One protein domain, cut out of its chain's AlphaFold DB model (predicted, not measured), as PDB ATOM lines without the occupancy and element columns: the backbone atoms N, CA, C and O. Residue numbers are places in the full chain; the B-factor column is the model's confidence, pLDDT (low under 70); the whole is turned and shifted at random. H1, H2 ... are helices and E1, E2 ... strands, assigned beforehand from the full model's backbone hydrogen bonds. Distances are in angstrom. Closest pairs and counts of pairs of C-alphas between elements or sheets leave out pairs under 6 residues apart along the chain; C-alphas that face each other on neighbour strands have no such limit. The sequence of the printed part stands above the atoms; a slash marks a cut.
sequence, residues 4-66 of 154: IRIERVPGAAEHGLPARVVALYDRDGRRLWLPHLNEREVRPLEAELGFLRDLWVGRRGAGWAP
ATOM      1  N   ILE A   4      21.907   2.497   4.710       88.69
ATOM      2  CA  ILE A   4      20.500   2.382   5.122       88.69
ATOM      3  C   ILE A   4      19.856   3.753   4.974       88.69
ATOM      4  O   ILE A   4      20.413   4.742   5.450       88.69
ATOM      5  N   ARG A   5      18.677   3.844   4.358       88.62
ATOM      6  CA  ARG A   5      17.975   5.119   4.153       88.62
ATOM      7  C   ARG A   5      16.482   4.973   4.394       88.62
ATOM      8  O   ARG A   5      15.918   3.914   4.159       88.62
ATOM      9  N   ILE A   6      15.838   6.055   4.821       89.19
ATOM     10  CA  ILE A   6      14.378   6.155   4.765       89.19
ATOM     11  C   ILE A   6      14.001   6.590   3.353       89.19
ATOM     12  O   ILE A   6      14.483   7.616   2.875       89.19
ATOM     13  N   GLU A   7      13.113   5.843   2.712       86.75
ATOM     14  CA  GLU A   7      12.547   6.191   1.414       86.75
ATOM     15  C   GLU A   7      11.032   6.357   1.510       86.75
ATOM     16  O   GLU A   7      10.369   5.826   2.406       86.75
ATOM     17  N   ARG A   8      10.483   7.126   0.566       84.06
ATOM     18  CA  ARG A   8       9.037   7.257   0.408       84.06
ATOM     19  C   ARG A   8       8.504   6.149  -0.479       84.06
ATOM     20  O   ARG A   8       9.066   5.883  -1.541       84.06
ATOM     21  N   VAL A   9       7.388   5.560  -0.072       81.44
ATOM     22  CA  VAL A   9       6.690   4.558  -0.877       81.44
ATOM     23  C   VAL A   9       5.768   5.290  -1.867       81.44
ATOM     24  O   VAL A   9       4.867   6.018  -1.437       81.44
ATOM     25  N   PRO A  10       5.983   5.165  -3.190       74.00
ATOM     26  CA  PRO A  10       5.101   5.780  -4.178       74.00
ATOM     27  C   PRO A  10       3.702   5.154  -4.098       74.00
ATOM     28  O   PRO A  10       3.572   3.946  -3.922       74.00
ATOM     29  N   GLY A  11       2.654   5.975  -4.196       72.19
ATOM     30  CA  GLY A  11       1.263   5.505  -4.111       72.19
ATOM     31  C   GLY A  11       0.818   5.061  -2.711       72.19
ATOM     32  O   GLY A  11      -0.256   4.480  -2.573       72.19
ATOM     33  N   ALA A  12       1.603   5.337  -1.662       79.12
ATOM     34  CA  ALA A  12       1.293   4.865  -0.312       79.12
ATOM     35  C   ALA A  12      -0.066   5.340   0.217       79.12
ATOM     36  O   ALA A  12      -0.786   4.564   0.838       79.12
ATOM     37  N   ALA A  13      -0.434   6.592  -0.071       73.81
ATOM     38  CA  ALA A  13      -1.721   7.153   0.334       73.81
ATOM     39  C   ALA A  13      -2.907   6.425  -0.323       73.81
ATOM     40  O   ALA A  13      -3.905   6.169   0.341       73.81
ATOM     41  N   GLU A  14      -2.776   6.056  -1.599       76.44
ATOM     42  CA  GLU A  14      -3.829   5.389  -2.378       76.44
ATOM     43  C   GLU A  14      -4.055   3.943  -1.918       76.44
ATOM     44  O   GLU A  14      -5.180   3.458  -1.917       76.44
ATOM     45  N   HIS A  15      -2.991   3.269  -1.475       77.75
ATOM     46  CA  HIS A  15      -3.015   1.852  -1.095       77.75
ATOM     47  C   HIS A  15      -3.049   1.634   0.425       77.75
ATOM     48  O   HIS A  15      -2.872   0.513   0.897       77.75
ATOM     49  N   GLY A  16      -3.212   2.701   1.215       80.50
ATOM     50  CA  GLY A  16      -3.202   2.619   2.675       80.50
ATOM     51  C   GLY A  16      -1.877   2.115   3.259       80.50
ATOM     52  O   GLY A  16      -1.863   1.631   4.390       80.50
ATOM     53  N   LEU A  17      -0.761   2.248   2.541       84.12
ATOM     54  CA  LEU A  17       0.575   1.828   2.973       84.12
ATOM     55  C   LEU A  17       1.275   2.931   3.796       84.12
ATOM     56  O   LEU A  17       0.885   4.102   3.726       84.12
ATOM     57  N   PRO A  18       2.310   2.600   4.594       84.81
ATOM     58  CA  PRO A  18       3.163   3.607   5.224       84.81
ATOM     59  C   PRO A  18       3.800   4.511   4.163       84.81
ATOM     60  O   PRO A  18       4.319   4.015   3.162       84.81
ATOM     61  N   ALA A  19       3.790   5.831   4.366       85.38
ATOM     62  CA  ALA A  19       4.376   6.758   3.401       85.38
ATOM     63  C   ALA A  19       5.905   6.707   3.427       85.38
ATOM     64  O   ALA A  19       6.543   7.028   2.423       85.38
ATOM     65  N   ARG A  20       6.489   6.296   4.560       87.12
ATOM     66  CA  ARG A  20       7.934   6.189   4.776       87.12
ATOM     67  C   ARG A  20       8.304   4.824   5.333       87.12
ATOM     68  O   ARG A  20       7.739   4.380   6.333       87.12
ATOM     69  N   VAL A  21       9.294   4.197   4.711       89.81
ATOM     70  CA  VAL A  21       9.831   2.900   5.126       89.81
ATOM     71  C   VAL A  21      11.341   2.877   4.905       89.81
ATOM     72  O   VAL A  21      11.875   3.601   4.060       89.81
ATOM     73  N   VAL A  22      12.048   2.076   5.689       90.69
ATOM     74  CA  VAL A  22      13.502   1.965   5.593       90.69
ATOM     75  C   VAL A  22      13.895   0.978   4.493       90.69
ATOM     76  O   VAL A  22      13.343  -0.115   4.370       90.69
ATOM     77  N   ALA A  23      14.877   1.378   3.693       90.31
ATOM     78  CA  ALA A  23      15.519   0.583   2.664       90.31
ATOM     79  C   ALA A  23      16.994   0.369   3.016       90.31
ATOM     80  O   ALA A  23      17.717   1.305   3.370       90.31
ATOM     81  N   LEU A  24      17.445  -0.872   2.882       90.94
ATOM     82  CA  LEU A  24      18.827  -1.279   3.049       90.94
ATOM     83  C   LEU A  24      19.451  -1.505   1.676       90.94
ATOM     84  O   LEU A  24      18.852  -2.123   0.795       90.94
ATOM     85  N   TYR A  25      20.664  -1.000   1.501       89.44
ATOM     86  CA  TYR A  25      21.424  -1.153   0.275       89.44
ATOM     87  C   TYR A  25      22.567  -2.127   0.485       89.44
ATOM     88  O   TYR A  25      23.395  -1.962   1.386       89.44
ATOM     89  N   ASP A  26      22.620  -3.161  -0.348       87.19
ATOM     90  CA  ASP A  26      23.721  -4.112  -0.306       87.19
ATOM     91  C   ASP A  26      24.976  -3.581  -1.024       87.19
ATOM     92  O   ASP A  26      24.958  -2.518  -1.643       87.19
ATOM     93  N   ARG A  27      26.086  -4.325  -0.940       83.44
ATOM     94  CA  ARG A  27      27.372  -4.012  -1.570       83.44
ATOM     95  C   ARG A  27      27.255  -3.852  -3.089       83.44
ATOM     96  O   ARG A  27      28.009  -3.076  -3.652       83.44
ATOM     97  N   ASP A  28      26.278  -4.500  -3.722       83.31
ATOM     98  CA  ASP A  28      26.015  -4.394  -5.167       83.31
ATOM     99  C   ASP A  28      25.020  -3.269  -5.532       83.31
ATOM    100  O   ASP A  28      24.582  -3.127  -6.685       83.31
ATOM    101  N   GLY A  29      24.581  -2.498  -4.530       82.38
ATOM    102  CA  GLY A  29      23.565  -1.454  -4.673       82.38
ATOM    103  C   GLY A  29      22.152  -2.004  -4.841       82.38
ATOM    104  O   GLY A  29      21.266  -1.295  -5.317       82.38
ATOM    105  N   ARG A  30      21.930  -3.278  -4.492       84.81
ATOM    106  CA  ARG A  30      20.590  -3.876  -4.454       84.81
ATOM    107  C   ARG A  30      19.808  -3.286  -3.287       84.81
ATOM    108  O   ARG A  30      20.331  -3.214  -2.178       84.81
ATOM    109  N   ARG A  31      18.563  -2.889  -3.552       88.38
ATOM    110  CA  ARG A  31      17.637  -2.342  -2.557       88.38
ATOM    111  C   ARG A  31      16.829  -3.472  -1.923       88.38
ATOM    112  O   ARG A  31      16.138  -4.192  -2.640       88.38
ATOM    113  N   LEU A  32      16.875  -3.582  -0.599       88.62
ATOM    114  CA  LEU A  32      15.994  -4.430   0.201       88.62
ATOM    115  C   LEU A  32      15.125  -3.554   1.101       88.62
ATOM    116  O   LEU A  32      15.635  -2.765   1.891       88.62
ATOM    117  N   TRP A  33      13.809  -3.695   0.984       87.94
ATOM    118  CA  TRP A  33      12.865  -3.001   1.853       87.94
ATOM    119  C   TRP A  33      12.744  -3.709   3.201       87.94
ATOM    120  O   TRP A  33      12.677  -4.936   3.251       87.94
ATOM    121  N   LEU A  34      12.667  -2.929   4.276       89.62
ATOM    122  CA  LEU A  34      12.401  -3.414   5.626       89.62
ATOM    123  C   LEU A  34      10.974  -3.001   6.019       89.62
ATOM    124  O   LEU A  34      10.796  -1.958   6.645       89.62
ATOM    125  N   PRO A  35       9.940  -3.778   5.643       83.12
ATOM    126  CA  PRO A  35       8.539  -3.370   5.784       83.12
ATOM    127  C   PRO A  35       8.121  -3.113   7.236       83.12
ATOM    128  O   PRO A  35       7.232  -2.303   7.469       83.12
ATOM    129  N   HIS A  36       8.783  -3.748   8.204       86.50
ATOM    130  CA  HIS A  36       8.529  -3.559   9.636       86.50
ATOM    131  C   HIS A  36       9.171  -2.287  10.210       86.50
ATOM    132  O   HIS A  36       8.765  -1.820  11.267       86.50
ATOM    133  N   LEU A  37      10.145  -1.698   9.512       89.81
ATOM    134  CA  LEU A  37      10.809  -0.459   9.910       89.81
ATOM    135  C   LEU A  37      10.185   0.705   9.135       89.81
ATOM    136  O   LEU A  37      10.702   1.185   8.122       89.81
ATOM    137  N   ASN A  38       9.008   1.116   9.595       89.75
ATOM    138  CA  ASN A  38       8.204   2.159   8.973       89.75
ATOM    139  C   ASN A  38       7.676   3.153  10.018       89.75
ATOM    140  O   ASN A  38       7.715   2.902  11.220       89.75
ATOM    141  N   GLU A  39       7.162   4.290   9.552       88.25
ATOM    142  CA  GLU A  39       6.693   5.385  10.420       88.25
ATOM    143  C   GLU A  39       5.433   5.063  11.250       88.25
ATOM    144  O   GLU A  39       5.087   5.810  12.170       88.25
ATOM    145  N   ARG A  40       4.708   3.991  10.913       87.56
ATOM    146  CA  ARG A  40       3.536   3.540  11.672       87.56
ATOM    147  C   ARG A  40       3.951   2.693  12.866       87.56
ATOM    148  O   ARG A  40       3.419   2.923  13.946       87.56
ATOM    149  N   GLU A  41       4.905   1.790  12.662       87.56
ATOM    150  CA  GLU A  41       5.385   0.844  13.676       87.56
ATOM    151  C   GLU A  41       6.440   1.458  14.605       87.56
ATOM    152  O   GLU A  41       6.486   1.134  15.788       87.56
ATOM    153  N   VAL A  42       7.283   2.368  14.097       88.00
ATOM    154  CA  VAL A  42       8.398   2.944  14.863       88.00
ATOM    155  C   VAL A  42       8.381   4.468  14.797       88.00
ATOM    156  O   VAL A  42       8.423   5.065  13.716       88.00
ATOM    157  N   ARG A  43       8.360   5.118  15.969       86.00
ATOM    158  CA  ARG A  43       8.468   6.579  16.102       86.00
ATOM    159  C   ARG A  43       9.410   6.967  17.250       86.00
ATOM    160  O   ARG A  43       9.175   6.513  18.366       86.00
ATOM    161  N   PRO A  44      10.410   7.839  17.015       87.88
ATOM    162  CA  PRO A  44      10.760   8.471  15.740       87.88
ATOM    163  C   PRO A  44      11.574   7.536  14.830       87.88
ATOM    164  O   PRO A  44      12.610   7.011  15.231       87.88
ATOM    165  N   LEU A  45      11.136   7.381  13.575       88.25
ATOM    166  CA  LEU A  45      11.789   6.514  12.584       88.25
ATOM    167  C   LEU A  45      13.236   6.947  12.290       88.25
ATOM    168  O   LEU A  45      14.102   6.120  12.021       88.25
ATOM    169  N   GLU A  46      13.509   8.249  12.349       90.38
ATOM    170  CA  GLU A  46      14.837   8.832  12.173       90.38
ATOM    171  C   GLU A  46      15.797   8.443  13.293       90.38
ATOM    172  O   GLU A  46      16.967   8.183  13.020       90.38
ATOM    173  N   ALA A  47      15.309   8.401  14.535       88.94
ATOM    174  CA  ALA A  47      16.123   8.017  15.682       88.94
ATOM    175  C   ALA A  47      16.484   6.532  15.610       88.94
ATOM    176  O   ALA A  47      17.646   6.180  15.795       88.94
ATOM    177  N   GLU A  48      15.521   5.684  15.238       90.62
ATOM    178  CA  GLU A  48      15.768   4.257  15.028       90.62
ATOM    179  C   GLU A  48      16.758   4.019  13.881       90.62
ATOM    180  O   GLU A  48      17.714   3.257  14.016       90.62
ATOM    181  N   LEU A  49      16.584   4.714  12.749       91.50
ATOM    182  CA  LEU A  49      17.537   4.629  11.646       91.50
ATOM    183  C   LEU A  49      18.942   5.074  12.082       91.50
ATOM    184  O   LEU A  49      19.923   4.447  11.680       91.50
ATOM    185  N   GLY A  50      19.041   6.146  12.875       90.44
ATOM    186  CA  GLY A  50      20.302   6.619  13.445       90.44
ATOM    187  C   GLY A  50      20.980   5.533  14.273       90.44
ATOM    188  O   GLY A  50      22.114   5.163  13.983       90.44
ATOM    189  N   PHE A  51      20.238   4.927  15.201       91.44
ATOM    190  CA  PHE A  51      20.721   3.824  16.027       91.44
ATOM    191  C   PHE A  51      21.215   2.626  15.197       91.44
ATOM    192  O   PHE A  51      22.318   2.120  15.415       91.44
ATOM    193  N   LEU A  52      20.444   2.197  14.194       90.31
ATOM    194  CA  LEU A  52      20.834   1.098  13.303       90.31
ATOM    195  C   LEU A  52      22.080   1.430  12.480       90.31
ATOM    196  O   LEU A  52      22.934   0.565  12.260       90.31
ATOM    197  N   ARG A  53      22.195   2.678  12.020       89.69
ATOM    198  CA  ARG A  53      23.360   3.144  11.270       89.69
ATOM    199  C   ARG A  53      24.603   3.156  12.152       89.69
ATOM    200  O   ARG A  53      25.640   2.677  11.701       89.69
ATOM    201  N   ASP A  54      24.496   3.625  13.387       90.50
ATOM    202  CA  ASP A  54      25.613   3.673  14.332       90.50
ATOM    203  C   ASP A  54      26.097   2.263  14.696       90.50
ATOM    204  O   ASP A  54      27.295   1.973  14.630       90.50
ATOM    205  N   LEU A  55      25.167   1.340  14.970       90.62
ATOM    206  CA  LEU A  55      25.483  -0.074  15.188       90.62
ATOM    207  C   LEU A  55      26.195  -0.700  13.987       90.62
ATOM    208  O   LEU A  55      27.160  -1.453  14.148       90.62
ATOM    209  N   TRP A  56      25.724  -0.406  12.778       88.00
ATOM    210  CA  TRP A  56      26.349  -0.907  11.563       88.00
ATOM    211  C   TRP A  56      27.750  -0.318  11.355       88.00
ATOM    212  O   TRP A  56      28.679  -1.070  11.055       88.00
ATOM    213  N   VAL A  57      27.939   0.988  11.574       87.25
ATOM    214  CA  VAL A  57      29.256   1.637  11.494       87.25
ATOM    215  C   VAL A  57      30.240   1.008  12.481       87.25
ATOM    216  O   VAL A  57      31.383   0.755  12.108       87.25
ATOM    217  N   GLY A  58      29.792   0.664  13.690       86.50
ATOM    218  CA  GLY A  58      30.616  -0.047  14.669       86.50
ATOM    219  C   GLY A  58      30.989  -1.481  14.262       86.50
ATOM    220  O   GLY A  58      32.024  -1.989  14.683       86.50
ATOM    221  N   ARG A  59      30.177  -2.142  13.423       86.69
ATOM    222  CA  ARG A  59      30.345  -3.563  13.049       86.69
ATOM    223  C   ARG A  59      30.912  -3.809  11.652       86.69
ATOM    224  O   ARG A  59      31.289  -4.936  11.352       86.69
ATOM    225  N   ARG A  60      30.992  -2.794  10.787       81.69
ATOM    226  CA  ARG A  60      31.401  -2.953   9.376       81.69
ATOM    227  C   ARG A  60      32.868  -3.367   9.171       81.69
ATOM    228  O   ARG A  60      33.226  -3.778   8.071       81.69
ATOM    229  N   GLY A  61      33.697  -3.274  10.214       83.00
ATOM    230  CA  GLY A  61      35.122  -3.610  10.186       83.00
ATOM    231  C   GLY A  61      36.003  -2.499   9.598       83.00
ATOM    232  O   GLY A  61      35.556  -1.672   8.804       83.00
ATOM    233  N   ALA A  62      37.281  -2.478   9.994       78.12
ATOM    234  CA  ALA A  62      38.235  -1.417   9.641       78.12
ATOM    235  C   ALA A  62      38.543  -1.315   8.133       78.12
ATOM    236  O   ALA A  62      38.920  -0.251   7.654       78.12
ATOM    237  N   GLY A  63      38.355  -2.401   7.375       79.12
ATOM    238  CA  GLY A  63      38.583  -2.445   5.924       79.12
ATOM    239  C   GLY A  63      37.390  -2.005   5.074       79.12
ATOM    240  O   GLY A  63      37.438  -2.117   3.850       79.12
ATOM    241  N   TRP A  64      36.293  -1.555   5.688       83.81
ATOM    242  CA  TRP A  64      35.128  -1.117   4.931       83.81
ATOM    243  C   TRP A  64      35.370   0.262   4.314       83.81
ATOM    244  O   TRP A  64      35.634   1.234   5.024       83.81
ATOM    245  N   ALA A  65      35.204   0.352   2.996       81.62
ATOM    246  CA  ALA A  65      35.207   1.599   2.245       81.62
ATOM    247  C   ALA A  65      33.989   1.646   1.309       81.62
ATOM    248  O   ALA A  65      33.629   0.622   0.717       81.62
ATOM    249  N   PRO A  66      33.350   2.815   1.147       79.06
ATOM    250  CA  PRO A  66      32.219   2.940   0.249       79.06
ATOM    251  C   PRO A  66      32.677   2.836  -1.214       79.06
ATOM    252  O   PRO A  66      33.560   3.565  -1.656       79.06
TER     253      PRO A  66
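AT A GLANCE: This is residues 4 to 66 of the 154 residues of an uncharacterized protein of Streptomyces sp. WAC02707 (UniProt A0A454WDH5). A small, strongly twisted sheet of three strands has one helix, H1, over one face and its other face bare; the helix runs along the strands. The long link from E1 to E2 reaches one end of the longest axis, and residues 57 to 65, the end of H1 and the tail after it, stick out at the other. The printed part has 63 residues with three named strands and one named helix, in the order E1, E2, E3, H1; the sheet's order is E1 - E2 - E3, antiparallel throughout, and the class is mixed, helices and strands. The whole is only just loose, close to compact, with a radius of gyration of the C-alphas of 13.2 A, and is flat, spanning 44 by 25 by 13 A.

IN THESE COORDINATES: The inner strand of the sheet, E2, is residues 20 to 25 and measures 16.0 A from first to last C-alpha. The edge strand E1, residues 4 to 8, measures 13.3 A and begins at C-alpha 4, (20.500, 2.382, 5.122). The other edge strand, E3, is residues 31 to 38 and measures 15.6 A; it bends by 79 degrees at Pro 35. H1, residues 45 to 59, measures 21.1 A, from C-alpha 45 at (11.789, 6.514, 12.584) to C-alpha 59 at (30.345, -3.563, 13.049).

HOW THE PARTS SIT: The three strands form a meander, each strand the antiparallel neighbour of the one before. E1 and E2 are a hairpin with 142 degrees between their directions; N 5 and O 23 are 2.9 A apart and N 23 and O 5 2.8 A, both within hydrogen-bond range. E2 and E3 are also a hairpin, at 143 degrees, with N 24 and O 32 at 2.8 A and N 22 and O 37 at 2.9 A, both within hydrogen-bond range. H1 is on the sheet at a height over the sheet of 7.0 A, and the two make two layers, a helix on one face of a sheet. It lies over E2 and runs along the strands, its line at 10 degrees to that of E2 on the local plane. The closest C-alphas of E1 and H1, those of Ile 4 and Arg 53, are 6.8 A apart; those of E3 and H1, Asn 38 and Leu 45, are 6.7 A apart. In H1 every O i to N i+4 pair is within hydrogen-bond range.

THE WHOLE: The two C-alphas farthest apart, those of Glu 14 and Ala 62, are 44.3 A from each other. Without the stretch that stands free, residues 57 to 65, of which 57 to 59 belong to H1, the body spans 36 by 25 by 13 A. The link from E1 to E2, 11 residues, is long; E2 to E3 is tight and E3 to H1 short. The printed part has no cut. Its mean pLDDT is 85.8, and no printed residue is under 70.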